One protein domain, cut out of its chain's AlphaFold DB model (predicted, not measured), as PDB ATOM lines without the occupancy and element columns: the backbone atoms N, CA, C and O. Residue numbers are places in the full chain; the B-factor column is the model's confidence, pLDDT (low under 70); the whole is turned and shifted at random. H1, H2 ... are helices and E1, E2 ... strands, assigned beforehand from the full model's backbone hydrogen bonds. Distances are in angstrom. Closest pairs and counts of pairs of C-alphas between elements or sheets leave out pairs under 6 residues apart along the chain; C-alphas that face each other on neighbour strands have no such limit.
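This is residues 6 to 216 of the 224 residues of an uncharacterized protein of Escherichia coli 908616 (UniProt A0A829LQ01). Four small sheets stand one after another round an arc like the blades of an open, partial propeller, each partly face to face with the next, with E1, E5, E9 and E13 on the inner side. H1 packs on the first blade, at E4, and short H2 lies near the other end, before the last blade. The printed part has 211 residues, with two named helices and sixteen named strands in the order H1, E1 to E12, H2, E13 to E16; the class is mostly strand. Each sheet is antiparallel, with its strands in chain order. The whole is compact, with a radius of gyration of the C-alphas of 18.1 A and spans of 53 by 45 by 29 A.

E1, residues 15 to 22, E2, 28 to 35, E3, 53 to 59, and E4, 68 to 73, form a strongly twisted meander, each strand the antiparallel neighbour of the one before; N 18 and O 32 of E1 and E2 are 2.8 A apart, within hydrogen-bond range. H1, residues 6 to 11, is on this sheet at a height of 10.0 A, only just over E4, on which 3 of its C-alphas fall; the closest C-alphas are those of Thr 11 and Gly 70, 6.7 A. E5, 80 to 84, E6, 91 to 95, E7, 101 to 105, and E8, 109 to 112, form the second meander, with N 93 and O 82 at 2.8 A. The two sheets are face to face, their best planes 9 degrees apart; the closest C-alphas of E1 and E5 are those of Thr 21 and Ser 82, 5.3 A. E9, 130 to 136, E10, 139 to 144, E11, 148 to 154, and E12, 157 to 160, form the third, with N 134 and O 141 at 2.8 A; Ser 82 and Val 134 are the closest C-alphas of E5 and E9, 5.4 A. E13, 184 to 191, E14, 194 to 199, E15, 203 to 207, and E16, 212 to 215, form the fourth, with N 196 and O 188 at 2.7 A; Val 136 and Gly 189 are the closest C-alphas of E9 and E13, 5.5 A. H2, residues 176 to 181, is not on this sheet. In H1 and H2 every O i to N i+4 pair is within hydrogen-bond range.

H1 begins at C-alpha 6, (173.393, 138.233, 126.356). E1 is 19.3 A long and bends by 63 degrees at residue 19; E2 is 22.4 A, E3 19.8 A, E11 18.7 A and E13 18.4 A. E16 ends at C-alpha 215, (134.838, 170.736, 114.786).

The two C-alphas farthest apart, of Pro 63 and Glu 173, are 54.5 A apart. The printed part has no cut. The links E2 to E3, E8 to E9 and E12 to H2 are long. Mean pLDDT of the printed part is 94.3; residues 25 to 26 are under 70.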
ATOM      1  N   GLU A   6     174.146 139.027 125.376       88.50
ATOM      2  CA  GLU A   6     173.393 138.233 126.356       88.50
ATOM      3  C   GLU A   6     171.987 138.812 126.619       88.50
ATOM      4  O   GLU A   6     170.990 138.085 126.680       88.50
ATOM      5  N   ARG A   7     171.878 140.144 126.747       88.06
ATOM      6  CA  ARG A   7     170.587 140.819 126.952       88.06
ATOM      7  C   ARG A   7     169.709 140.776 125.713       88.06
ATOM      8  O   ARG A   7     168.491 140.633 125.864       88.06
ATOM      9  N   TRP A   8     170.307 140.880 124.530       91.25
ATOM     10  CA  TRP A   8     169.610 140.733 123.259       91.25
ATOM     11  C   TRP A   8     168.990 139.339 123.132       91.25
ATOM     12  O   TRP A   8     167.776 139.223 122.948       91.25
ATOM     13  N   ASP A   9     169.792 138.296 123.353       91.50
ATOM     14  CA  ASP A   9     169.364 136.902 123.237       91.50
ATOM     15  C   ASP A   9     168.213 136.567 124.194       91.50
ATOM     16  O   ASP A   9     167.242 135.919 123.803       91.50
ATOM     17  N   LYS A  10     168.269 137.070 125.432       89.25
ATOM     18  CA  LYS A  10     167.227 136.836 126.444       89.25
ATOM     19  C   LYS A  10     165.943 137.640 126.205       89.25
ATOM     20  O   LYS A  10     164.844 137.191 126.545       89.25
ATOM     21  N   THR A  11     166.066 138.865 125.697       91.62
ATOM     22  CA  THR A  11     164.941 139.812 125.682       91.62
ATOM     23  C   THR A  11     164.246 139.874 124.328       91.62
ATOM     24  O   THR A  11     163.017 139.892 124.310       91.62
ATOM     25  N   PHE A  12     164.987 139.835 123.222       94.00
ATOM     26  CA  PHE A  12     164.473 140.261 121.919       94.00
ATOM     27  C   PHE A  12     164.605 139.243 120.781       94.00
ATOM     28  O   PHE A  12     163.886 139.378 119.803       94.00
ATOM     29  N   LYS A  13     165.491 138.239 120.868       93.31
ATOM     30  CA  LYS A  13     165.814 137.330 119.743       93.31
ATOM     31  C   LYS A  13     164.591 136.783 118.981       93.31
ATOM     32  O   LYS A  13     164.616 136.744 117.755       93.31
ATOM     33  N   ASN A  14     163.519 136.448 119.701       94.56
ATOM     34  CA  ASN A  14     162.286 135.862 119.153       94.56
ATOM     35  C   ASN A  14     161.093 136.834 119.161       94.56
ATOM     36  O   ASN A  14     159.945 136.408 119.180       94.56
ATOM     37  N   PHE A  15     161.356 138.136 119.226       96.50
ATOM     38  CA  PHE A  15     160.334 139.167 119.350       96.50
ATOM     39  C   PHE A  15     160.590 140.313 118.365       96.50
ATOM     40  O   PHE A  15     161.731 140.571 117.975       96.50
ATOM     41  N   GLU A  16     159.531 141.022 117.990       96.38
ATOM     42  CA  GLU A  16     159.574 142.270 117.220       96.38
ATOM     43  C   GLU A  16     159.027 143.425 118.042       96.38
ATOM     44  O   GLU A  16     158.260 143.214 118.978       96.38
ATOM     45  N   VAL A  17     159.436 144.650 117.709       97.25
ATOM     46  CA  VAL A  17     158.831 145.848 118.298       97.25
ATOM     47  C   VAL A  17     157.456 146.028 117.666       97.25
ATOM     48  O   VAL A  17     157.363 146.266 116.467       97.25
ATOM     49  N   TYR A  18     156.416 145.898 118.484       96.88
ATOM     50  CA  TYR A  18     155.020 146.054 118.087       96.88
ATOM     51  C   TYR A  18     154.549 147.499 118.256       96.88
ATOM     52  O   TYR A  18     153.948 148.072 117.355       96.88
ATOM     53  N   ASP A  19     154.880 148.100 119.399       98.12
ATOM     54  CA  ASP A  19     154.570 149.491 119.724       98.12
ATOM     55  C   ASP A  19     155.657 150.058 120.653       98.12
ATOM     56  O   ASP A  19     156.449 149.318 121.254       98.12
ATOM     57  N   CYS A  20     155.750 151.379 120.764       97.44
ATOM     58  CA  CYS A  20     156.741 152.015 121.613       97.44
ATOM     59  C   CYS A  20     156.282 153.355 122.173       97.44
ATOM     60  O   CYS A  20     155.421 154.052 121.649       97.44
ATOM     61  N   THR A  21     156.931 153.748 123.260       96.25
ATOM     62  CA  THR A  21     156.752 155.061 123.850       96.25
ATOM     63  C   THR A  21     158.074 155.576 124.388       96.25
ATOM     64  O   THR A  21     158.944 154.820 124.838       96.25
ATOM     65  N   TYR A  22     158.225 156.894 124.368       91.69
ATOM     66  CA  TYR A  22     159.287 157.538 125.114       91.69
ATOM     67  C   TYR A  22     158.789 157.767 126.542       91.69
ATOM     68  O   TYR A  22     157.778 158.434 126.786       91.69
ATOM     69  N   GLY A  23     159.482 157.125 127.475       79.00
ATOM     70  CA  GLY A  23     159.187 157.163 128.893       79.00
ATOM     71  C   GLY A  23     159.465 158.531 129.503       79.00
ATOM     72  O   GLY A  23     159.788 159.501 128.830       79.00
ATOM     73  N   PHE A  24     159.329 158.586 130.816       77.44
ATOM     74  CA  PHE A  24     159.639 159.748 131.640       77.44
ATOM     75  C   PHE A  24     161.152 159.832 131.932       77.44
ATOM     76  O   PHE A  24     161.946 159.170 131.270       77.44
ATOM     77  N   GLU A  25     161.538 160.665 132.902       67.56
ATOM     78  CA  GLU A  25     162.906 160.985 133.354       67.56
ATOM     79  C   GLU A  25     164.042 160.010 132.949       67.56
ATOM     80  O   GLU A  25     163.929 158.790 133.105       67.56
ATOM     81  N   HIS A  26     165.203 160.575 132.586       68.50
ATOM     82  CA  HIS A  26     166.461 159.861 132.276       68.50
ATOM     83  C   HIS A  26     166.469 159.060 130.961       68.50
ATOM     84  O   HIS A  26     166.925 157.914 130.920       68.50
ATOM     85  N   GLY A  27     165.929 159.620 129.871       75.12
ATOM     86  CA  GLY A  27     166.118 158.995 128.555       75.12
ATOM     87  C   GLY A  27     165.416 157.646 128.403       75.12
ATOM     88  O   GLY A  27     165.896 156.788 127.661       75.12
ATOM     89  N   ARG A  28     164.345 157.390 129.165       89.94
ATOM     90  CA  ARG A  28     163.726 156.065 129.218       89.94
ATOM     91  C   ARG A  28     162.942 155.769 127.944       89.94
ATOM     92  O   ARG A  28     162.169 156.595 127.482       89.94
ATOM     93  N   VAL A  29     163.057 154.551 127.428       94.06
ATOM     94  CA  VAL A  29     162.244 154.036 126.319       94.06
ATOM     95  C   VAL A  29     161.428 152.846 126.811       94.06
ATOM     96  O   VAL A  29     161.978 151.939 127.438       94.06
ATOM     97  N   GLY A  30     160.126 152.855 126.538       96.00
ATOM     98  CA  GLY A  30     159.240 151.709 126.700       96.00
ATOM     99  C   GLY A  30     158.987 151.061 125.344       96.00
ATOM    100  O   GLY A  30     158.572 151.736 124.409       96.00
ATOM    101  N   LEU A  31     159.240 149.765 125.227       97.31
ATOM    102  CA  LEU A  31     158.926 148.973 124.045       97.31
ATOM    103  C   LEU A  31     157.899 147.918 124.430       97.31
ATOM    104  O   LEU A  31     158.076 147.204 125.420       97.31
ATOM    105  N   LEU A  32     156.861 147.805 123.619       98.00
ATOM    106  CA  LEU A  32     155.957 146.676 123.621       98.00
ATOM    107  C   LEU A  32     156.386 145.758 122.483       98.00
ATOM    108  O   LEU A  32     156.409 146.154 121.320       98.00
ATOM    109  N   LEU A  33     156.796 144.549 122.836       98.06
ATOM    110  CA  LEU A  33     157.229 143.547 121.881       98.06
ATOM    111  C   LEU A  33     156.148 142.492 121.670       98.06
ATOM    112  O   LEU A  33     155.431 142.174 122.618       98.06
ATOM    113  N   ILE A  34     156.120 141.900 120.480       96.94
ATOM    114  CA  ILE A  34     155.273 140.757 120.113       96.94
ATOM    115  C   ILE A  34     156.140 139.577 119.659       96.94
ATOM    116  O   ILE A  34     157.204 139.770 119.069       96.94
ATOM    117  N   GLU A  35     155.745 138.358 120.010       96.38
ATOM    118  CA  GLU A  35     156.433 137.123 119.634       96.38
ATOM    119  C   GLU A  35     156.394 136.914 118.118       96.38
ATOM    120  O   GLU A  35     155.351 137.065 117.483       96.38
ATOM    121  N   LYS A  36     157.543 136.552 117.543       95.56
ATOM    122  CA  LYS A  36     157.652 136.181 116.131       95.56
ATOM    123  C   LYS A  36     157.046 134.804 115.914       95.56
ATOM    124  O   LYS A  36     157.508 133.831 116.509       95.56
ATOM    125  N   ILE A  37     156.071 134.729 115.017       93.94
ATOM    126  CA  ILE A  37     155.477 133.476 114.557       93.94
ATOM    127  C   ILE A  37     155.787 133.344 113.066       93.94
ATOM    128  O   ILE A  37     155.088 133.898 112.222       93.94
ATOM    129  N   ASP A  38     156.875 132.646 112.757       93.19
ATOM    130  CA  ASP A  38     157.270 132.288 111.393       93.19
ATOM    131  C   ASP A  38     157.045 130.792 111.133       93.19
ATOM    132  O   ASP A  38     156.642 130.061 112.032       93.19
ATOM    133  N   GLU A  39     157.315 130.328 109.910       94.62
ATOM    134  CA  GLU A  39     157.122 128.933 109.478       94.62
ATOM    135  C   GLU A  39     157.847 127.880 110.337       94.62
ATOM    136  O   GLU A  39     157.477 126.706 110.318       94.62
ATOM    137  N   ASN A  40     158.864 128.287 111.106       93.19
ATOM    138  CA  ASN A  40     159.622 127.412 111.998       93.19
ATOM    139  C   ASN A  40     159.084 127.434 113.439       93.19
ATOM    140  O   ASN A  40     159.531 126.648 114.280       93.19
ATOM    141  N   HIS A  41     158.151 128.334 113.751       94.88
ATOM    142  CA  HIS A  41     157.505 128.409 115.051       94.88
ATOM    143  C   HIS A  41     156.515 127.247 115.220       94.88
ATOM    144  O   HIS A  41     155.695 126.974 114.349       94.88
ATOM    145  N   ILE A  42     156.537 126.580 116.379       95.12
ATOM    146  CA  ILE A  42     155.705 125.386 116.640       95.12
ATOM    147  C   ILE A  42     154.195 125.658 116.538       95.12
ATOM    148  O   ILE A  42     153.421 124.750 116.261       95.12
ATOM    149  N   GLU A  43     153.792 126.914 116.736       95.31
ATOM    150  CA  GLU A  43     152.398 127.372 116.656       95.31
ATOM    151  C   GLU A  43     152.046 128.016 115.305       95.31
ATOM    152  O   GLU A  43     150.981 128.604 115.180       95.31
ATOM    153  N   TYR A  44     152.919 127.949 114.290       93.50
ATOM    154  CA  TYR A  44     152.701 128.636 113.007       93.50
ATOM    155  C   TYR A  44     151.363 128.289 112.339       93.50
ATOM    156  O   TYR A  44     150.707 129.157 111.778       93.50
ATOM    157  N   GLY A  45     150.946 127.023 112.421       94.69
ATOM    158  CA  GLY A  45     149.675 126.550 111.864       94.69
ATOM    159  C   GLY A  45     148.486 126.616 112.827       94.69
ATOM    160  O   GLY A  45     147.450 126.024 112.528       94.69
ATOM    161  N   ASN A  46     148.630 127.237 114.002       94.88
ATOM    162  CA  ASN A  46     147.581 127.295 115.016       94.88
ATOM    163  C   ASN A  46     146.892 128.668 115.018       94.88
ATOM    164  O   ASN A  46     147.343 129.594 115.689       94.88
ATOM    165  N   ASP A  47     145.749 128.765 114.336       91.75
ATOM    166  CA  ASP A  47     144.951 130.000 114.235       91.75
ATOM    167  C   ASP A  47     144.450 130.541 115.589       91.75
ATOM    168  O   ASP A  47     144.064 131.704 115.691       91.75
ATOM    169  N   TYR A  48     144.438 129.711 116.637       90.88
ATOM    170  CA  TYR A  48     144.005 130.095 117.985       90.88
ATOM    171  C   TYR A  48     145.164 130.497 118.897       90.88
ATOM    172  O   TYR A  48     144.943 130.870 120.052       90.88
ATOM    173  N   TYR A  49     146.405 130.396 118.419       92.56
ATOM    174  CA  TYR A  49     147.553 130.789 119.209       92.56
ATOM    175  C   TYR A  49     147.643 132.311 119.314       92.56
ATOM    176  O   TYR A  49     147.781 133.014 118.317       92.56
ATOM    177  N   MET A  50     147.614 132.825 120.545       91.50
ATOM    178  CA  MET A  50     147.853 134.241 120.802       91.50
ATOM    179  C   MET A  50     149.355 134.484 121.005       91.50
ATOM    180  O   MET A  50     149.923 133.938 121.961       91.50
ATOM    181  N   PRO A  51     149.999 135.323 120.169       94.12
ATOM    182  CA  PRO A  51     151.405 135.669 120.336       94.12
ATOM    183  C   PRO A  51     151.684 136.218 121.738       94.12
ATOM    184  O   PRO A  51     150.937 137.049 122.275       94.12
ATOM    185  N   LYS A  52     152.794 135.795 122.351       95.38
ATOM    186  CA  LYS A  52     153.231 136.414 123.607       95.38
ATOM    187  C   LYS A  52     153.652 137.854 123.364       95.38
ATOM    188  O   LYS A  52     154.223 138.191 122.332       95.38
ATOM    189  N   HIS A  53     153.471 138.681 124.377       96.69
ATOM    190  CA  HIS A  53     153.939 140.051 124.381       96.69
ATOM    191  C   HIS A  53     154.967 140.275 125.494       96.69
ATOM    192  O   HIS A  53     155.058 139.519 126.470       96.69
ATOM    193  N   LYS A  54     155.791 141.312 125.351       96.69
ATOM    194  CA  LYS A  54     156.796 141.669 126.356       96.69
ATOM    195  C   LYS A  54     156.906 143.180 126.491       96.69
ATOM    196  O   LYS A  54     157.179 143.870 125.518       96.69
ATOM    197  N   LEU A  55     156.773 143.686 127.710       97.06
ATOM    198  CA  LEU A  55     157.168 145.047 128.044       97.06
ATOM    199  C   LEU A  55     158.673 145.065 128.272       97.06
ATOM    200  O   LEU A  55     159.188 144.318 129.108       97.06
ATOM    201  N   VAL A  56     159.367 145.959 127.584       96.12
ATOM    202  CA  VAL A  56     160.779 146.242 127.805       96.12
ATOM    203  C   VAL A  56     160.947 147.715 128.143       96.12
ATOM    204  O   VAL A  56     160.518 148.584 127.398       96.12
ATOM    205  N   SER A  57     161.596 148.001 129.268       94.56
ATOM    206  CA  SER A  57     161.993 149.355 129.651       94.56
ATOM    207  C   SER A  57     163.506 149.474 129.539       94.56
ATOM    208  O   SER A  57     164.236 148.705 130.166       94.56
ATOM    209  N   ILE A  58     163.976 150.463 128.785       93.31
ATOM    210  CA  ILE A  58     165.396 150.763 128.593       93.31
ATOM    211  C   ILE A  58     165.685 152.133 129.200       93.31
ATOM    212  O   ILE A  58     165.109 153.123 128.768       93.31
ATOM    213  N   VAL A  59     166.575 152.207 130.187       91.50
ATOM    214  CA  VAL A  59     167.060 153.481 130.749       91.50
ATOM    215  C   VAL A  59     168.400 153.802 130.098       91.50
ATOM    216  O   VAL A  59     169.422 153.266 130.518       91.50
ATOM    217  N   ILE A  60     168.398 154.608 129.032       86.50
ATOM    218  CA  ILE A  60     169.552 154.762 128.125       86.50
ATOM    219  C   ILE A  60     170.841 155.166 128.858       86.50
ATOM    220  O   ILE A  60     171.923 154.723 128.464       86.50
ATOM    221  N   ASP A  61     170.724 155.925 129.943       86.12
ATOM    222  CA  ASP A  61     171.867 156.452 130.692       86.12
ATOM    223  C   ASP A  61     172.507 155.431 131.657       86.12
ATOM    224  O   ASP A  61     173.657 155.594 132.062       86.12
ATOM    225  N   ASN A  62     171.819 154.333 131.998       88.00
ATOM    226  CA  ASN A  62     172.366 153.292 132.883       88.00
ATOM    227  C   ASN A  62     173.439 152.451 132.171       88.00
ATOM    228  O   ASN A  62     173.358 152.285 130.963       88.00
ATOM    229  N   PRO A  63     174.390 151.801 132.860       87.12
ATOM    230  CA  PRO A  63     175.326 150.870 132.215       87.12
ATOM    231  C   PRO A  63     174.620 149.759 131.396       87.12
ATOM    232  O   PRO A  63     173.533 149.322 131.799       87.12
ATOM    233  N   PRO A  64     175.165 149.305 130.245       84.62
ATOM    234  CA  PRO A  64     174.533 148.308 129.359       84.62
ATOM    235  C   PRO A  64     174.007 147.040 130.054       84.62
ATOM    236  O   PRO A  64     172.964 146.505 129.680       84.62
ATOM    237  N   GLU A  65     174.690 146.583 131.097       83.38
ATOM    238  CA  GLU A  65     174.351 145.413 131.909       83.38
ATOM    239  C   GLU A  65     173.069 145.584 132.751       83.38
ATOM    240  O   GLU A  65     172.364 144.602 133.021       83.38
ATOM    241  N   ASN A  66     172.737 146.834 133.099       84.62
ATOM    242  CA  ASN A  66     171.693 147.211 134.059       84.62
ATOM    243  C   ASN A  66     170.584 148.091 133.460       84.62
ATOM    244  O   ASN A  66     169.625 148.430 134.155       84.62
ATOM    245  N   ARG A  67     170.694 148.491 132.188       89.56
ATOM    246  CA  ARG A  67     169.728 149.413 131.575       89.56
ATOM    247  C   ARG A  67     168.432 148.783 131.086       89.56
ATOM    248  O   ARG A  67     167.492 149.525 130.825       89.56
ATOM    249  N   VAL A  68     168.375 147.457 130.944       91.81
ATOM    250  CA  VAL A  68     167.217 146.747 130.377       91.81
ATOM    251  C   VAL A  68     166.432 146.029 131.469       91.81
ATOM    252  O   VAL A  68     166.941 145.122 132.127       91.81
ATOM    253  N   PHE A  69     165.162 146.391 131.603       92.44
ATOM    254  CA  PHE A  69     164.143 145.619 132.305       92.44
ATOM    255  C   PHE A  69     163.196 144.986 131.280       92.44
ATOM    256  O   PHE A  69     162.835 145.638 130.306       92.44
ATOM    257  N   GLY A  70     162.779 143.740 131.507       93.62
ATOM    258  CA  GLY A  70     161.834 143.033 130.644       93.62
ATOM    259  C   GLY A  70     160.816 142.235 131.454       93.62
ATOM    260  O   GLY A  70     161.173 141.619 132.461       93.62
ATOM    261  N   MET A  71     159.565 142.230 131.005       95.31
ATOM    262  CA  MET A  71     158.452 141.502 131.613       95.31
ATOM    263  C   MET A  71     157.547 140.940 130.519       95.31
ATOM    264  O   MET A  71     157.069 141.693 129.678       95.31
ATOM    265  N   SER A  72     157.318 139.626 130.528       94.88
ATOM    266  CA  SER A  72     156.464 138.950 129.546       94.88
ATOM    267  C   SER A  72     155.027 138.825 130.036       94.88
ATOM    268  O   SER A  72     154.782 138.670 131.233       94.88
ATOM    269  N   PHE A  73     154.098 138.804 129.092       91.81
ATOM    270  CA  PHE A  73     152.685 138.512 129.291       91.81
ATOM    271  C   PHE A  73     152.147 137.791 128.045       91.81
ATOM    272  O   PHE A  73     152.738 137.847 126.972       91.81
ATOM    273  N   GLY A  74     151.059 137.047 128.199       88.44
ATOM    274  CA  GLY A  74     150.323 136.424 127.090       88.44
ATOM    275  C   GLY A  74     148.858 136.832 127.156       88.44
ATOM    276  O   GLY A  74     148.485 137.514 128.109       88.44
ATOM    277  N   ASN A  75     148.043 136.377 126.208       89.19
ATOM    278  CA  ASN A  75     146.597 136.632 126.161       89.19
ATOM    279  C   ASN A  75     146.219 138.118 126.013       89.19
ATOM    280  O   ASN A  75     145.230 138.547 126.588       89.19
ATOM    281  N   LEU A  76     147.013 138.894 125.273       93.62
ATOM    282  CA  LEU A  76     146.609 140.228 124.819       93.62
ATOM    283  C   LEU A  76     146.326 140.167 123.322       93.62
ATOM    284  O   LEU A  76     147.063 139.492 122.597       93.62
ATOM    285  N   SER A  77     145.280 140.854 122.885       94.06
ATOM    286  CA  SER A  77     144.793 140.821 121.508       94.06
ATOM    287  C   SER A  77     145.418 141.942 120.678       94.06
ATOM    288  O   SER A  77     146.088 141.673 119.684       94.06
ATOM    289  N   TYR A  78     145.232 143.194 121.105       95.69
ATOM    290  CA  TYR A  78     145.729 144.393 120.416       95.69
ATOM    291  C   TYR A  78     146.173 145.461 121.433       95.69
ATOM    292  O   TYR A  78     145.536 146.510 121.561       95.69
ATOM    293  N   PRO A  79     147.241 145.198 122.205       97.62
ATOM    294  CA  PRO A  79     147.707 146.113 123.239       97.62
ATOM    295  C   PRO A  79     148.489 147.301 122.682       97.62
ATOM    296  O   PRO A  79     149.347 147.135 121.827       97.62
ATOM    297  N   THR A  80     148.285 148.494 123.238       98.50
ATOM    298  CA  THR A  80     149.093 149.692 122.917       98.50
ATOM    299  C   THR A  80     149.756 150.252 124.168       98.50
ATOM    300  O   THR A  80     149.273 150.018 125.279       98.50
ATOM    301  N   ILE A  81     150.877 150.966 124.014       98.44
ATOM    302  CA  ILE A  81     151.691 151.460 125.133       98.44
ATOM    303  C   ILE A  81     151.840 152.985 125.136       98.44
ATOM    304  O   ILE A  81     152.115 153.619 124.125       98.44
ATOM    305  N   SER A  82     151.773 153.581 126.325       97.75
ATOM    306  CA  SER A  82     152.203 154.959 126.559       97.75
ATOM    307  C   SER A  82     152.887 155.113 127.919       97.75
ATOM    308  O   SER A  82     153.047 154.155 128.676       97.75
ATOM    309  N   ALA A  83     153.329 156.327 128.226       96.25
ATOM    310  CA  ALA A  83     153.987 156.665 129.476       96.25
ATOM    311  C   ALA A  83     153.348 157.893 130.121       96.25
ATOM    312  O   ALA A  83     153.011 158.851 129.431       96.25
ATOM    313  N   GLY A  84     153.230 157.891 131.446       94.12
ATOM    314  CA  GLY A  84     152.934 159.088 132.230       94.12
ATOM    315  C   GLY A  84     154.223 159.717 132.762       94.12
ATOM    316  O   GLY A  84     155.265 159.056 132.841       94.12
ATOM    317  N   TRP A  85     154.193 161.014 133.059       93.06
ATOM    318  CA  TRP A  85     155.367 161.800 133.450       93.06
ATOM    319  C   TRP A  85     155.089 162.613 134.718       93.06
ATOM    320  O   TRP A  85     153.940 162.900 135.043       93.06
ATOM    321  N   SER A  86     156.141 163.027 135.428       89.44
ATOM    322  CA  SER A  86     156.015 163.983 136.538       89.44
ATOM    323  C   SER A  86     155.421 165.305 136.019       89.44
ATOM    324  O   SER A  86     155.824 165.740 134.938       89.44
ATOM    325  N   PRO A  87     154.464 165.944 136.722       89.94
ATOM    326  CA  PRO A  87     153.981 165.646 138.078       89.94
ATOM    327  C   PRO A  87     152.770 164.694 138.151       89.94
ATOM    328  O   PRO A  87     152.186 164.549 139.221       89.94
ATOM    329  N   SER A  88     152.361 164.082 137.035       86.69
ATOM    330  CA  SER A  88     151.338 163.028 137.012       86.69
ATOM    331  C   SER A  88     151.948 161.714 137.540       86.69
ATOM    332  O   SER A  88     152.484 161.687 138.647       86.69
ATOM    333  N   GLN A  89     151.913 160.614 136.783       90.38
ATOM    334  CA  GLN A  89     152.498 159.332 137.195       90.38
ATOM    335  C   GLN A  89     153.670 158.944 136.306       90.38
ATOM    336  O   GLN A  89     153.477 158.677 135.133       90.38
ATOM    337  N   THR A  90     154.881 158.860 136.852       93.50
ATOM    338  CA  THR A  90     156.068 158.366 136.140       93.50
ATOM    339  C   THR A  90     156.024 156.843 135.964       93.50
ATOM    340  O   THR A  90     156.662 156.091 136.698       93.50
ATOM    341  N   GLU A  91     155.248 156.371 134.989       94.81
ATOM    342  CA  GLU A  91     155.010 154.945 134.721       94.81
ATOM    343  C   GLU A  91     154.891 154.638 133.219       94.81
ATOM    344  O   GLU A  91     154.664 155.533 132.405       94.81
ATOM    345  N   LEU A  92     155.063 153.367 132.851       97.00
ATOM    346  CA  LEU A  92     154.651 152.829 131.551       97.00
ATOM    347  C   LEU A  92     153.296 152.145 131.723       97.00
ATOM    348  O   LEU A  92     153.112 151.408 132.691       97.00
ATOM    349  N   VAL A  93     152.385 152.358 130.779       97.81
ATOM    350  CA  VAL A  93     151.020 151.828 130.805       97.81
ATOM    351  C   VAL A  93     150.719 151.194 129.460       97.81
ATOM    352  O   VAL A  93     150.892 151.828 128.421       97.81
ATOM    353  N   ILE A  94     150.263 149.953 129.496       98.50
ATOM    354  CA  ILE A  94     149.745 149.208 128.359       98.50
ATOM    355  C   ILE A  94     148.258 148.995 128.601       98.50
ATOM    356  O   ILE A  94     147.867 148.619 129.708       98.50
ATOM    357  N   VAL A  95     147.445 149.214 127.575       98.69
ATOM    358  CA  VAL A  95     146.029 148.842 127.605       98.69
ATOM    359  C   VAL A  95     145.716 148.035 126.357       98.69
ATOM    360  O   VAL A  95     146.085 148.427 125.249       98.69
ATOM    361  N   ASP A  96     145.076 146.894 126.566       98.00
ATOM    362  CA  ASP A  96     144.551 146.031 125.518       98.00
ATOM    363  C   ASP A  96     143.162 146.480 125.061       98.00
ATOM    364  O   ASP A  96     142.433 147.145 125.803       98.00
ATOM    365  N   ILE A  97     142.789 146.091 123.842       97.19
ATOM    366  CA  ILE A  97     141.473 146.373 123.266       97.19
ATOM    367  C   ILE A  97     140.316 145.963 124.181       97.19
ATOM    368  O   ILE A  97     139.317 146.683 124.245       97.19
ATOM    369  N   ASP A  98     140.486 144.891 124.959       95.75
ATOM    370  CA  ASP A  98     139.484 144.362 125.887       95.75
ATOM    371  C   ASP A  98     139.552 145.000 127.291       95.75
ATOM    372  O   ASP A  98     139.058 144.447 128.276       95.75
ATOM    373  N   CYS A  99     140.140 146.198 127.396       97.62
ATOM    374  CA  CYS A  99     140.297 146.976 128.629       97.62
ATOM    375  C   CYS A  99     141.222 146.346 129.685       97.62
ATOM    376  O   CYS A  99     141.271 146.850 130.809       97.62
ATOM    377  N   GLU A 100     141.971 145.285 129.366       97.88
ATOM    378  CA  GLU A 100     143.019 144.772 130.256       97.88
ATOM    379  C   GLU A 100     144.156 145.798 130.362       97.88
ATOM    380  O   GLU A 100     144.611 146.345 129.356       97.88
ATOM    381  N   VAL A 101     144.616 146.072 131.585       98.56
ATOM    382  CA  VAL A 101     145.650 147.079 131.853       98.56
ATOM    383  C   VAL A 101     146.878 146.415 132.463       98.56
ATOM    384  O   VAL A 101     146.788 145.603 133.384       98.56
ATOM    385  N   ILE A 102     148.053 146.788 131.965       98.25
ATOM    386  CA  ILE A 102     149.351 146.409 132.524       98.25
ATOM    387  C   ILE A 102     150.144 147.684 132.760       98.25
ATOM    388  O   ILE A 102     150.192 148.557 131.897       98.25
ATOM    389  N   SER A 103     150.830 147.783 133.893       97.12
ATOM    390  CA  SER A 103     151.719 148.914 134.146       97.12
ATOM    391  C   SER A 103     153.070 148.509 134.703       97.12
ATOM    392  O   SER A 103     153.318 147.378 135.144       97.12
ATOM    393  N   TYR A 104     153.983 149.471 134.653       96.06
ATOM    394  CA  TYR A 104     155.294 149.365 135.254       96.06
ATOM    395  C   TYR A 104     155.771 150.714 135.776       96.06
ATOM    396  O   TYR A 104     156.007 151.652 135.009       96.06
ATOM    397  N   LYS A 105     156.041 150.751 137.081       94.19
ATOM    398  CA  LYS A 105     156.744 151.837 137.751       94.19
ATOM    399  C   LYS A 105     157.924 151.284 138.531       94.19
ATOM    400  O   LYS A 105     157.804 150.374 139.355       94.19
ATOM    401  N   THR A 106     159.109 151.807 138.236       89.25
ATOM    402  CA  THR A 106     160.365 151.295 138.791       89.25
ATOM    403  C   THR A 106     160.321 151.272 140.316       89.25
ATOM    404  O   THR A 106     160.137 152.307 140.935       89.25
ATOM    405  N   ARG A 107     160.558 150.088 140.900       89.12
ATOM    406  CA  ARG A 107     160.590 149.835 142.356       89.12
ATOM    407  C   ARG A 107     159.259 150.041 143.097       89.12
ATOM    408  O   ARG A 107     159.256 149.874 144.310       89.12
ATOM    409  N   GLU A 108     158.156 150.320 142.405       94.94
ATOM    410  CA  GLU A 108     156.836 150.486 143.030       94.94
ATOM    411  C   GLU A 108     155.892 149.339 142.654       94.94
ATOM    412  O   GLU A 108     155.467 148.586 143.524       94.94
ATOM    413  N   TYR A 109     155.616 149.149 141.362       95.88
ATOM    414  CA  TYR A 109     154.708 148.101 140.885       95.88
ATOM    415  C   TYR A 109     155.046 147.653 139.461       95.88
ATOM    416  O   TYR A 109     155.700 148.358 138.686       95.88
ATOM    417  N   LYS A 110     154.631 146.429 139.129       95.94
ATOM    418  CA  LYS A 110     154.773 145.841 137.795       95.94
ATOM    419  C   LYS A 110     153.730 144.746 137.585       95.94
ATOM    420  O   LYS A 110     153.580 143.891 138.457       95.94
ATOM    421  N   GLY A 111     153.097 144.725 136.420       96.69
ATOM    422  CA  GLY A 111     152.225 143.631 135.996       96.69
ATOM    423  C   GLY A 111     150.800 144.074 135.693       96.69
ATOM    424  O   GLY A 111     150.551 145.246 135.430       96.69
ATOM    425  N   ARG A 112     149.896 143.093 135.681       97.06
ATOM    426  CA  ARG A 112     148.465 143.282 135.426       97.06
ATOM    427  C   ARG A 112     147.791 144.050 136.553       97.06
ATOM    428  O   ARG A 112     148.081 143.815 137.725       97.06
ATOM    429  N   GLU A 113     146.872 144.914 136.162       96.69
ATOM    430  CA  GLU A 113     145.997 145.697 137.024       96.69
ATOM    431  C   GLU A 113     144.548 145.218 136.898       96.69
ATOM    432  O   GLU A 113     144.234 144.324 136.112       96.69
ATOM    433  N   ASN A 114     143.649 145.860 137.645       97.31
ATOM    434  CA  ASN A 114     142.233 145.827 137.309       97.31
ATOM    435  C   ASN A 114     141.997 146.375 135.892       97.31
ATOM    436  O   ASN A 114     142.647 147.337 135.470       97.31
ATOM    437  N   ASN A 115     141.021 145.799 135.194       97.31
ATOM    438  CA  ASN A 115     140.596 146.300 133.891       97.31
ATOM    439  C   ASN A 115     140.108 147.754 133.994       97.31
ATOM    440  O   ASN A 115     139.601 148.191 135.032       97.31
ATOM    441  N   LEU A 116     140.203 148.486 132.883       97.62
ATOM    442  CA  LEU A 116     139.532 149.771 132.712       97.62
ATOM    443  C   LEU A 116     138.015 149.528 132.668       97.62
ATOM    444  O   LEU A 116     137.416 149.337 131.613       97.62
ATOM    445  N   ASP A 117     137.395 149.511 133.846       95.75
ATOM    446  CA  ASP A 117     135.996 149.133 134.023       95.75
ATOM    447  C   ASP A 117     135.087 150.353 134.226       95.75
ATOM    448  O   ASP A 117     134.491 150.557 135.283       95.75
ATOM    449  N   ILE A 118     135.011 151.208 133.203       96.56
ATOM    450  CA  ILE A 118     134.126 152.379 133.195       96.56
ATOM    451  C   ILE A 118     133.074 152.193 132.093       96.56
ATOM    452  O   ILE A 118     133.404 152.324 130.907       96.56
ATOM    453  N   PRO A 119     131.808 151.904 132.456       94.75
ATOM    454  CA  PRO A 119     130.732 151.757 131.488       94.75
ATOM    455  C   PRO A 119     130.503 153.031 130.677       94.75
ATOM    456  O   PRO A 119     130.642 154.152 131.170       94.75
ATOM    457  N   ILE A 120     130.103 152.857 129.423       93.94
ATOM    458  CA  ILE A 120     129.694 153.966 128.567       93.94
ATOM    459  C   ILE A 120     128.420 154.591 129.143       93.94
ATOM    460  O   ILE A 120     127.488 153.885 129.518       93.94
ATOM    461  N   SER A 121     128.362 155.926 129.185       89.00
ATOM    462  CA  SER A 121     127.194 156.659 129.686       89.00
ATOM    463  C   SER A 121     125.880 156.113 129.109       89.00
ATOM    464  O   SER A 121     125.763 155.911 127.901       89.00
ATOM    465  N   LYS A 122     124.882 155.920 129.983       88.75
ATOM    466  CA  LYS A 122     123.569 155.307 129.688       88.75
ATOM    467  C   LYS A 122     123.592 153.797 129.391       88.75
ATOM    468  O   LYS A 122     122.559 153.254 129.014       88.75
ATOM    469  N   SER A 123     124.708 153.109 129.620       90.50
ATOM    470  CA  SER A 123     124.794 151.647 129.677       90.50
ATOM    471  C   SER A 123     125.484 151.210 130.974       90.50
ATOM    472  O   SER A 123     126.368 151.892 131.484       90.50
ATOM    473  N   SER A 124     125.051 150.082 131.537       89.06
ATOM    474  CA  SER A 124     125.666 149.459 132.717       89.06
ATOM    475  C   SER A 124     126.607 148.302 132.363       89.06
ATOM    476  O   SER A 124     127.434 147.903 133.182       89.06
ATOM    477  N   ASP A 125     126.481 147.745 131.160       90.75
ATOM    478  CA  ASP A 125     127.165 146.530 130.722       90.75
ATOM    479  C   ASP A 125     128.206 146.785 129.620       90.75
ATOM    480  O   ASP A 125     129.140 145.997 129.465       90.75
ATOM    481  N   MET A 126     128.101 147.891 128.885       93.12
ATOM    482  CA  MET A 126     128.946 148.171 127.730       93.12
ATOM    483  C   MET A 126     130.199 148.958 128.110       93.12
ATOM    484  O   MET A 126     130.118 150.066 128.643       93.12
ATOM    485  N   ARG A 127     131.364 148.389 127.790       94.31
ATOM    486  CA  ARG A 127     132.675 149.042 127.891       94.31
ATOM    487  C   ARG A 127     133.143 149.419 126.494       94.31
ATOM    488  O   ARG A 127     132.637 148.899 125.496       94.31
ATOM    489  N   THR A 128     134.071 150.362 126.421       94.75
ATOM    490  CA  THR A 128     134.701 150.693 125.146       94.75
ATOM    491  C   THR A 128     135.618 149.553 124.696       94.75
ATOM    492  O   THR A 128     136.176 148.849 125.531       94.75
ATOM    493  N   ALA A 129     135.809 149.405 123.388       96.38
ATOM    494  CA  ALA A 129     137.002 148.744 122.873       96.38
ATOM    495  C   ALA A 129     138.117 149.794 122.820       96.38
ATOM    496  O   ALA A 129     137.923 150.840 122.187       96.38
ATOM    497  N   ILE A 130     139.241 149.549 123.492       98.12
ATOM    498  CA  ILE A 130     140.365 150.491 123.522       98.12
ATOM    499  C   ILE A 130     141.141 150.376 122.214       98.12
ATOM    500  O   ILE A 130     141.575 149.304 121.817       98.12
ATOM    501  N   ILE A 131     141.308 151.497 121.530       97.81
ATOM    502  CA  ILE A 131     142.015 151.555 120.251       97.81
ATOM    503  C   ILE A 131     143.457 152.000 120.454       97.81
ATOM    504  O   ILE A 131     144.358 151.500 119.786       97.81
ATOM    505  N   LYS A 132     143.690 152.940 121.376       98.19
ATOM    506  CA  LYS A 132     145.024 153.497 121.593       98.19
ATOM    507  C   LYS A 132     145.190 154.058 122.995       98.19
ATOM    508  O   LYS A 132     144.268 154.661 123.549       98.19
ATOM    509  N   VAL A 133     146.395 153.929 123.531       98.50
ATOM    510  CA  VAL A 133     146.863 154.652 124.711       98.50
ATOM    511  C   VAL A 133     147.851 155.718 124.261       98.50
ATOM    512  O   VAL A 133     148.805 155.437 123.547       98.50
ATOM    513  N   VAL A 134     147.638 156.958 124.685       97.69
ATOM    514  CA  VAL A 134     148.462 158.108 124.300       97.69
ATOM    515  C   VAL A 134     148.854 158.923 125.522       97.69
ATOM    516  O   VAL A 134     148.232 158.836 126.580       97.69
ATOM    517  N   ARG A 135     149.916 159.718 125.400       96.56
ATOM    518  CA  ARG A 135     150.274 160.732 126.397       96.56
ATOM    519  C   ARG A 135     149.917 162.102 125.845       96.56
ATOM    520  O   ARG A 135     150.338 162.440 124.742       96.56
ATOM    521  N   VAL A 136     149.239 162.910 126.651       96.69
ATOM    522  CA  VAL A 136     149.068 164.344 126.394       96.69
ATOM    523  C   VAL A 136     149.556 165.109 127.615       96.69
ATOM    524  O   VAL A 136     149.163 164.811 128.743       96.69
ATOM    525  N   GLY A 137     150.466 166.063 127.408       93.19
ATOM    526  CA  GLY A 137     151.187 166.682 128.517       93.19
ATOM    527  C   GLY A 137     151.926 165.620 129.334       93.19
ATOM    528  O   GLY A 137     152.799 164.925 128.812       93.19
ATOM    529  N   THR A 138     151.579 165.469 130.608       93.31
ATOM    530  CA  THR A 138     152.200 164.484 131.506       93.31
ATOM    531  C   THR A 138     151.288 163.301 131.828       93.31
ATOM    532  O   THR A 138     151.738 162.341 132.452       93.31
ATOM    533  N   SER A 139     150.036 163.328 131.369       95.88
ATOM    534  CA  SER A 139     149.027 162.319 131.683       95.88
ATOM    535  C   SER A 139     148.822 161.316 130.551       95.88
ATOM    536  O   SER A 139     148.982 161.625 129.367       95.88
ATOM    537  N   VAL A 140     148.434 160.103 130.938       97.88
ATOM    538  CA  VAL A 140     148.069 159.021 130.022       97.88
ATOM    539  C   VAL A 140     146.566 159.037 129.780       97.88
ATOM    540  O   VAL A 140     145.777 159.179 130.717       97.88
ATOM    541  N   TYR A 141     146.185 158.843 128.525       98.62
ATOM    542  CA  TYR A 141     144.807 158.712 128.088       98.62
ATOM    543  C   TYR A 141     144.636 157.422 127.293       98.62
ATOM    544  O   TYR A 141     145.518 157.057 126.522       98.62
ATOM    545  N   ALA A 142     143.500 156.759 127.452       98.69
ATOM    546  CA  ALA A 142     143.071 155.667 126.593       98.69
ATOM    547  C   ALA A 142     141.850 156.122 125.790       98.69
ATOM    548  O   ALA A 142     140.947 156.755 126.336       98.69
ATOM    549  N   ILE A 143     141.830 155.831 124.497       98.62
ATOM    550  CA  ILE A 143     140.753 156.220 123.586       98.62
ATOM    551  C   ILE A 143     140.182 154.999 122.892       98.62
ATOM    552  O   ILE A 143     140.880 154.002 122.705       98.62
ATOM    553  N   GLY A 144     138.914 155.074 122.503       97.31
ATOM    554  CA  GLY A 144     138.274 153.920 121.900       97.31
ATOM    555  C   GLY A 144     136.906 154.151 121.284       97.31
ATOM    556  O   GLY A 144     136.518 155.264 120.906       97.31
ATOM    557  N   GLY A 145     136.171 153.049 121.171       96.19
ATOM    558  CA  GLY A 145     134.812 153.019 120.653       96.19
ATOM    559  C   GLY A 145     133.796 153.808 121.475       96.19
ATOM    560  O   GLY A 145     133.962 154.067 122.667       96.19
ATOM    561  N   GLY A 146     132.725 154.220 120.803       96.06
ATOM    562  CA  GLY A 146     131.696 155.100 121.351       96.06
ATOM    563  C   GLY A 146     132.182 156.540 121.486       96.06
ATOM    564  O   GLY A 146     131.573 157.322 122.217       96.06
ATOM    565  N   LEU A 147     133.287 156.887 120.815       96.81
ATOM    566  CA  LEU A 147     133.997 158.157 120.974       96.81
ATOM    567  C   LEU A 147     134.338 158.424 122.449       96.81
ATOM    568  O   LEU A 147     134.023 159.488 122.984       96.81
ATOM    569  N   ARG A 148     134.880 157.407 123.130       97.62
ATOM    570  CA  ARG A 148     135.248 157.489 124.549       97.62
ATOM    571  C   ARG A 148     136.729 157.792 124.727       97.62
ATOM    572  O   ARG A 148     137.563 157.364 123.929       97.62
ATOM    573  N   ILE A 149     137.022 158.528 125.791       98.56
ATOM    574  CA  ILE A 149     138.342 158.972 126.221       98.56
ATOM    575  C   ILE A 149     138.399 158.773 127.734       98.56
ATOM    576  O   ILE A 149     137.514 159.230 128.453       98.56
ATOM    577  N   TYR A 150     139.448 158.129 128.229       98.62
ATOM    578  CA  TYR A 150     139.651 157.864 129.646       98.62
ATOM    579  C   TYR A 150     141.005 158.396 130.071       98.62
ATOM    580  O   TYR A 150     142.021 158.049 129.479       98.62
ATOM    581  N   LYS A 151     141.034 159.227 131.109       98.06
ATOM    582  CA  LYS A 151     142.269 159.769 131.673       98.06
ATOM    583  C   LYS A 151     142.716 158.911 132.846       98.06
ATOM    584  O   LYS A 151     141.939 158.684 133.772       98.06
ATOM    585  N   ARG A 152     143.982 158.505 132.857       97.81
ATOM    586  CA  ARG A 152     144.605 157.893 134.030       97.81
ATOM    587  C   ARG A 152     144.939 158.985 135.040       97.81
ATOM    588  O   ARG A 152     145.645 159.935 134.709       97.81
ATOM    589  N   ILE A 153     144.425 158.860 136.259       96.38
ATOM    590  CA  ILE A 153     144.676 159.827 137.343       96.38
ATOM    591  C   ILE A 153     145.565 159.261 138.449       96.38
ATOM    592  O   ILE A 153     146.189 160.025 139.181       96.38
ATOM    593  N   ASN A 154     145.635 157.935 138.573       95.31
ATOM    594  CA  ASN A 154     146.535 157.242 139.484       95.31
ATOM    595  C   ASN A 154     146.744 155.794 139.008       95.31
ATOM    596  O   ASN A 154     146.044 155.329 138.107       95.31
ATOM    597  N   HIS A 155     147.663 155.068 139.645       96.19
ATOM    598  CA  HIS A 155     147.806 153.625 139.467       96.19
ATOM    599  C   HIS A 155     146.447 152.934 139.668       96.19
ATOM    600  O   HIS A 155     145.827 153.090 140.722       96.19
ATOM    601  N   GLN A 156     145.988 152.194 138.653       96.12
ATOM    602  CA  GLN A 156     144.678 151.524 138.589       96.12
ATOM    603  C   GLN A 156     143.435 152.431 138.615       96.12
ATOM    604  O   GLN A 156     142.320 151.923 138.715       96.12
ATOM    605  N   VAL A 157     143.581 153.758 138.534       97.25
ATOM    606  CA  VAL A 157     142.443 154.685 138.603       97.25
ATOM    607  C   VAL A 157     142.345 155.505 137.326       97.25
ATOM    608  O   VAL A 157     143.221 156.314 137.003       97.25
ATOM    609  N   TRP A 158     141.222 155.326 136.641       98.19
ATOM    610  CA  TRP A 158     140.852 156.044 135.430       98.19
ATOM    611  C   TRP A 158     139.597 156.880 135.678       98.19
ATOM    612  O   TRP A 158     138.773 156.550 136.529       98.19
ATOM    613  N   LEU A 159     139.441 157.957 134.917       97.00
ATOM    614  CA  LEU A 159     138.214 158.743 134.848       97.00
ATOM    615  C   LEU A 159     137.757 158.840 133.399       97.00
ATOM    616  O   LEU A 159     138.585 158.994 132.501       97.00
ATOM    617  N   ASP A 160     136.444 158.813 133.175       97.56
ATOM    618  CA  ASP A 160     135.876 159.228 131.894       97.56
ATOM    619  C   ASP A 160     136.248 160.700 131.653       97.56
ATOM    620  O   ASP A 160     135.993 161.556 132.498       97.56
ATOM    621  N   ALA A 161     136.892 160.981 130.526       97.44
ATOM    622  CA  ALA A 161     137.298 162.306 130.066       97.44
ATOM    623  C   ALA A 161     136.532 162.721 128.796       97.44
ATOM    624  O   ALA A 161     136.932 163.643 128.092       97.44
ATOM    625  N   SER A 162     135.429 162.035 128.493       97.06
ATOM    626  CA  SER A 162     134.579 162.245 127.318       97.06
ATOM    627  C   SER A 162     133.411 163.194 127.607       97.06
ATOM    628  O   SER A 162     132.368 163.104 126.947       97.06
ATOM    629  N   GLN A 163     133.519 164.062 128.625       91.94
ATOM    630  CA  GLN A 163     132.433 164.971 129.003       91.94
ATOM    631  C   GLN A 163     131.948 165.725 127.767       91.94
ATOM    632  O   GLN A 163     132.748 166.095 126.916       91.94
ATOM    633  N   THR A 164     130.644 165.968 127.649       94.88
ATOM    634  CA  THR A 164     130.013 166.663 126.506       94.88
ATOM    635  C   THR A 164     130.072 165.945 125.146       94.88
ATOM    636  O   THR A 164     129.314 166.324 124.257       94.88
ATOM    637  N   ILE A 165     130.858 164.870 124.980       96.88
ATOM    638  CA  ILE A 165     130.836 164.044 123.763       96.88
ATOM    639  C   ILE A 165     129.644 163.076 123.843       96.88
ATOM    640  O   ILE A 165     129.658 162.159 124.679       96.88
ATOM    641  N   PRO A 166     128.619 163.209 122.980       95.81
ATOM    642  CA  PRO A 166     127.485 162.294 122.984       95.81
ATOM    643  C   PRO A 166     127.920 160.885 122.568       95.81
ATOM    644  O   PRO A 166     128.812 160.713 121.736       95.81
ATOM    645  N   VAL A 167     127.268 159.873 123.139       95.94
ATOM    646  CA  VAL A 167     127.378 158.504 122.624       95.94
ATOM    647  C   VAL A 167     126.697 158.466 121.251       95.94
ATOM    648  O   VAL A 167     125.557 158.927 121.160       95.94
ATOM    649  N   PRO A 168     127.359 157.972 120.190       95.25
ATOM    650  CA  PRO A 168     126.774 157.966 118.852       95.25
ATOM    651  C   PRO A 168     125.515 157.106 118.738       95.25
ATOM    652  O   PRO A 168     125.405 156.050 119.365       95.25
ATOM    653  N   ASP A 169     124.590 157.537 117.881       94.81
ATOM    654  CA  ASP A 169     123.353 156.807 117.613       94.81
ATOM    655  C   ASP A 169     123.649 155.382 117.125       94.81
ATOM    656  O   ASP A 169     124.556 155.139 116.317       94.81
ATOM    657  N   GLY A 170     122.884 154.405 117.612       95.12
ATOM    658  CA  GLY A 170     123.079 153.004 117.251       95.12
ATOM    659  C   GLY A 170     124.216 152.300 117.996       95.12
ATOM    660  O   GLY A 170     124.343 151.083 117.847       95.12
ATOM    661  N   PHE A 171     125.060 153.021 118.747       95.19
ATOM    662  CA  PHE A 171     126.213 152.423 119.422       95.19
ATOM    663  C   PHE A 171     125.775 151.575 120.620       95.19
ATOM    664  O   PHE A 171     126.181 150.420 120.731       95.19
ATOM    665  N   LEU A 172     124.888 152.105 121.470       95.12
ATOM    666  CA  LEU A 172     124.363 151.380 122.638       95.12
ATOM    667  C   LEU A 172     123.503 150.175 122.234       95.12
ATOM    668  O   LEU A 172     123.457 149.173 122.941       95.12
ATOM    669  N   GLU A 173     122.870 150.234 121.063       95.69
ATOM    670  CA  GLU A 173     122.141 149.121 120.454       95.69
ATOM    671  C   GLU A 173     123.061 148.119 119.737       95.69
ATOM    672  O   GLU A 173     122.570 147.179 119.112       95.69
ATOM    673  N   ARG A 174     124.389 148.307 119.802       94.19
ATOM    674  CA  ARG A 174     125.409 147.439 119.190       94.19
ATOM    675  C   ARG A 174     125.239 147.275 117.673       94.19
ATOM    676  O   ARG A 174     125.546 146.222 117.114       94.19
ATOM    677  N   LYS A 175     124.773 148.314 116.968       96.69
ATOM    678  CA  LYS A 175     124.678 148.281 115.498       96.69
ATOM    679  C   LYS A 175     126.083 148.227 114.900       96.69
ATOM    680  O   LYS A 175     126.873 149.143 115.113       96.69
ATOM    681  N   ALA A 176     126.373 147.198 114.100       93.00
ATOM    682  CA  ALA A 176     127.703 146.952 113.525       93.00
ATOM    683  C   ALA A 176     128.304 148.174 112.795       93.00
ATOM    684  O   ALA A 176     129.488 148.484 112.931       93.00
ATOM    685  N   GLU A 177     127.474 148.916 112.059       92.19
ATOM    686  CA  GLU A 177     127.883 150.140 111.363       92.19
ATOM    687  C   GLU A 177     128.263 151.273 112.332       92.19
ATOM    688  O   GLU A 177     129.232 151.986 112.088       92.19
ATOM    689  N   SER A 178     127.545 151.419 113.451       93.19
ATOM    690  CA  SER A 178     127.876 152.416 114.476       93.19
ATOM    691  C   SER A 178     129.147 152.021 115.229       93.19
ATOM    692  O   SER A 178     130.031 152.859 115.402       93.19
ATOM    693  N   MET A 179     129.297 150.738 115.576       92.00
ATOM    694  CA  MET A 179     130.489 150.200 116.244       92.00
ATOM    695  C   MET A 179     131.773 150.455 115.444       92.00
ATOM    696  O   MET A 179     132.771 150.892 116.006       92.00
ATOM    697  N   SER A 180     131.733 150.241 114.126       89.50
ATOM    698  CA  SER A 180     132.896 150.410 113.239       89.50
ATOM    699  C   SER A 180     133.201 151.865 112.859       89.50
ATOM    700  O   SER A 180     134.318 152.168 112.449       89.50
ATOM    701  N   ARG A 181     132.234 152.784 112.986       92.81
ATOM    702  CA  ARG A 181     132.380 154.197 112.573       92.81
ATOM    703  C   ARG A 181     132.524 155.187 113.720       92.81
ATOM    704  O   ARG A 181     132.710 156.375 113.459       92.81
ATOM    705  N   SER A 182     132.429 154.715 114.956       94.62
ATOM    706  CA  SER A 182     132.387 155.539 116.168       94.62
ATOM    707  C   SER A 182     133.597 155.299 117.065       94.62
ATOM    708  O   SER A 182     133.461 155.153 118.279       94.62
ATOM    709  N   LEU A 183     134.781 155.225 116.464       95.19
ATOM    710  CA  LEU A 183     136.049 154.988 117.147       95.19
ATOM    711  C   LEU A 183     136.895 156.259 117.089       95.19
ATOM    712  O   LEU A 183     137.021 156.847 116.014       95.19
ATOM    713  N   PHE A 184     137.500 156.665 118.202       97.56
ATOM    714  CA  PHE A 184     138.672 157.534 118.117       97.56
ATOM    715  C   PHE A 184     139.891 156.687 117.743       97.56
ATOM    716  O   PHE A 184     140.144 155.672 118.386       97.56
ATOM    717  N   GLN A 185     140.609 157.106 116.700       96.44
ATOM    718  CA  GLN A 185     141.850 156.472 116.237       96.44
ATOM    719  C   GLN A 185     143.079 157.140 116.844       96.44
ATOM    720  O   GLN A 185     144.086 156.486 117.106       96.44
ATOM    721  N   ASP A 186     142.997 158.451 117.087       97.50
ATOM    722  CA  ASP A 186     144.083 159.175 117.727       97.50
ATOM    723  C   ASP A 186     143.593 160.301 118.635       97.50
ATOM    724  O   ASP A 186     142.489 160.838 118.486       97.50
ATOM    725  N   LEU A 187     144.456 160.649 119.581       98.38
ATOM    726  CA  LEU A 187     144.317 161.775 120.486       98.38
ATOM    727  C   LEU A 187     145.698 162.399 120.664       98.38
ATOM    728  O   LEU A 187     146.668 161.729 121.012       98.38
ATOM    729  N   SER A 188     145.778 163.704 120.452       97.50
ATOM    730  CA  SER A 188     146.999 164.471 120.663       97.50
ATOM    731  C   SER A 188     146.666 165.831 121.253       97.50
ATOM    732  O   SER A 188     145.522 166.274 121.204       97.50
ATOM    733  N   GLY A 189     147.649 166.508 121.824       95.25
ATOM    734  CA  GLY A 189     147.447 167.827 122.401       95.25
ATOM    735  C   GLY A 189     148.752 168.464 122.835       95.25
ATOM    736  O   GLY A 189     149.738 167.778 123.112       95.25
ATOM    737  N   PHE A 190     148.743 169.788 122.907       88.19
ATOM    738  CA  PHE A 190     149.869 170.558 123.432       88.19
ATOM    739  C   PHE A 190     149.883 170.548 124.963       88.19
ATOM    740  O   PHE A 190     150.944 170.607 125.585       88.19
ATOM    741  N   SER A 191     148.704 170.434 125.574       94.88
ATOM    742  CA  SER A 191     148.510 170.334 127.015       94.88
ATOM    743  C   SER A 191     147.222 169.571 127.322       94.88
ATOM    744  O   SER A 191     146.402 169.318 126.446       94.88
ATOM    745  N   GLU A 192     146.998 169.249 128.593       95.12
ATOM    746  CA  GLU A 192     145.743 168.626 129.034       95.12
ATOM    747  C   GLU A 192     144.520 169.556 128.915       95.12
ATOM    748  O   GLU A 192     143.390 169.107 129.091       95.12
ATOM    749  N   SER A 193     144.735 170.843 128.621       96.31
ATOM    750  CA  SER A 193     143.683 171.832 128.368       96.31
ATOM    751  C   SER A 193     143.529 172.184 126.885       96.31
ATOM    752  O   SER A 193     142.765 173.087 126.560       96.31
ATOM    753  N   ASP A 194     144.273 171.530 125.996       97.50
ATOM    754  CA  ASP A 194     144.226 171.768 124.554       97.50
ATOM    755  C   ASP A 194     144.542 170.467 123.808       97.50
ATOM    756  O   ASP A 194     145.707 170.107 123.600       97.50
ATOM    757  N   MET A 195     143.483 169.726 123.475       98.31
ATOM    758  CA  MET A 195     143.575 168.374 122.919       98.31
ATOM    759  C   MET A 195     142.635 168.181 121.738       98.31
ATOM    760  O   MET A 195     141.528 168.707 121.719       98.31
ATOM    761  N   TYR A 196     143.032 167.345 120.791       98.25
ATOM    762  CA  TYR A 196     142.254 166.979 119.621       98.25
ATOM    763  C   TYR A 196     142.109 165.464 119.553       98.25
ATOM    764  O   TYR A 196     143.109 164.749 119.530       98.25
ATOM    765  N   ALA A 197     140.869 164.989 119.495       98.12
ATOM    766  CA  ALA A 197     140.535 163.585 119.290       98.12
ATOM    767  C   ALA A 197     139.948 163.408 117.889       98.12
ATOM    768  O   ALA A 197     139.038 164.147 117.491       98.12
ATOM    769  N   VAL A 198     140.468 162.440 117.137       97.25
ATOM    770  CA  VAL A 198     140.112 162.218 115.733       97.25
ATOM    771  C   VAL A 198     139.809 160.753 115.469       97.25
ATOM    772  O   VAL A 198     140.387 159.857 116.084       97.25
ATOM    773  N   GLY A 199     138.878 160.494 114.560       95.50
ATOM    774  CA  GLY A 199     138.548 159.137 114.150       95.50
ATOM    775  C   GLY A 199     137.190 159.044 113.476       95.50
ATOM    776  O   GLY A 199     136.599 160.048 113.064       95.50
ATOM    777  N   GLY A 200     136.688 157.818 113.378       89.62
ATOM    778  CA  GLY A 200     135.367 157.533 112.842       89.62
ATOM    779  C   GLY A 200     135.141 158.145 111.462       89.62
ATOM    780  O   GLY A 200     136.063 158.306 110.672       89.62
ATOM    781  N   THR A 201     133.896 158.509 111.160       89.06
ATOM    782  CA  THR A 201     133.511 159.120 109.874       89.06
ATOM    783  C   THR A 201     133.724 160.636 109.860       89.06
ATOM    784  O   THR A 201     132.773 161.415 109.926       89.06
ATOM    785  N   GLY A 202     134.986 161.068 109.809       89.38
ATOM    786  CA  GLY A 202     135.340 162.491 109.771       89.38
ATOM    787  C   GLY A 202     135.080 163.205 111.095       89.38
ATOM    788  O   GLY A 202     134.699 164.374 111.119       89.38
ATOM    789  N   THR A 203     135.199 162.483 112.209       94.50
ATOM    790  CA  THR A 203     134.910 163.024 113.533       94.50
ATOM    791  C   THR A 203     136.162 163.648 114.122       94.50
ATOM    792  O   THR A 203     137.159 162.966 114.340       94.50
ATOM    793  N   VAL A 204     136.081 164.950 114.401       96.88
ATOM    794  CA  VAL A 204     137.128 165.725 115.065       96.88
ATOM    795  C   VAL A 204     136.510 166.468 116.240       96.88
ATOM    796  O   VAL A 204     135.533 167.201 116.073       96.88
ATOM    797  N   TYR A 205     137.079 166.281 117.424       98.19
ATOM    798  CA  TYR A 205     136.716 167.009 118.633       98.19
ATOM    799  C   TYR A 205     137.930 167.756 119.176       98.19
ATOM    800  O   TYR A 205     139.030 167.216 119.184       98.19
ATOM    801  N   HIS A 206     137.711 168.979 119.653       98.19
ATOM    802  CA  HIS A 206     138.704 169.802 120.342       98.19
ATOM    803  C   HIS A 206     138.286 170.021 121.794       98.19
ATOM    804  O   HIS A 206     137.172 170.480 122.046       98.19
ATOM    805  N   PHE A 207     139.156 169.686 122.739       98.50
ATOM    806  CA  PHE A 207     139.014 170.024 124.147       98.50
ATOM    807  C   PHE A 207     139.730 171.336 124.422       98.50
ATOM    808  O   PHE A 207     140.935 171.431 124.214       98.50
ATOM    809  N   ASN A 208     139.000 172.321 124.932       95.88
ATOM    810  CA  ASN A 208     139.529 173.659 125.200       95.88
ATOM    811  C   ASN A 208     139.870 173.906 126.684       95.88
ATOM    812  O   ASN A 208     139.924 175.059 127.108       95.88
ATOM    813  N   GLY A 209     139.999 172.846 127.487       95.69
ATOM    814  CA  GLY A 209     140.236 172.934 128.932       95.69
ATOM    815  C   GLY A 209     138.970 172.858 129.778       95.69
ATOM    816  O   GLY A 209     139.053 172.566 130.967       95.69
ATOM    817  N   GLU A 210     137.805 173.053 129.164       95.38
ATOM    818  CA  GLU A 210     136.513 173.020 129.853       95.38
ATOM    819  C   GLU A 210     135.577 171.965 129.261       95.38
ATOM    820  O   GLU A 210     134.920 171.227 129.993       95.38
ATOM    821  N   GLN A 211     135.500 171.887 127.931       97.50
ATOM    822  CA  GLN A 211     134.570 171.006 127.232       97.50
ATOM    823  C   GLN A 211     135.101 170.579 125.866       97.50
ATOM    824  O   GLN A 211     135.941 171.247 125.259       97.50
ATOM    825  N   TRP A 212     134.552 169.479 125.361       98.38
ATOM    826  CA  TRP A 212     134.815 169.006 124.012       98.38
ATOM    827  C   TRP A 212     133.850 169.662 123.028       98.38
ATOM    828  O   TRP A 212     132.632 169.627 123.196       98.38
ATOM    829  N   LYS A 213     134.386 170.234 121.953       97.88
ATOM    830  CA  LYS A 213     133.610 170.818 120.858       97.88
ATOM    831  C   LYS A 213     133.888 170.054 119.578       97.88
ATOM    832  O   LYS A 213     135.041 169.905 119.179       97.88
ATOM    833  N   LYS A 214     132.829 169.580 118.920       97.00
ATOM    834  CA  LYS A 214     132.952 168.978 117.592       97.00
ATOM    835  C   LYS A 214     133.341 170.065 116.597       97.00
ATOM    836  O   LYS A 214     132.666 171.091 116.516       97.00
ATOM    837  N   LEU A 215     134.404 169.833 115.842       96.62
ATOM    838  CA  LEU A 215     134.838 170.736 114.786       96.62
ATOM    839  C   LEU A 215     134.271 170.294 113.431       96.62
ATOM    840  O   LEU A 215     134.077 169.094 113.205       96.62
ATOM    841  N   PRO A 216     133.997 171.240 112.515       94.31
ATOM    842  CA  PRO A 216     133.711 170.892 111.134       94.31
ATOM    843  C   PRO A 216     134.946 170.237 110.508       94.31
ATOM    844  O   PRO A 216     136.073 170.687 110.705       94.31
TER     845      PRO A 216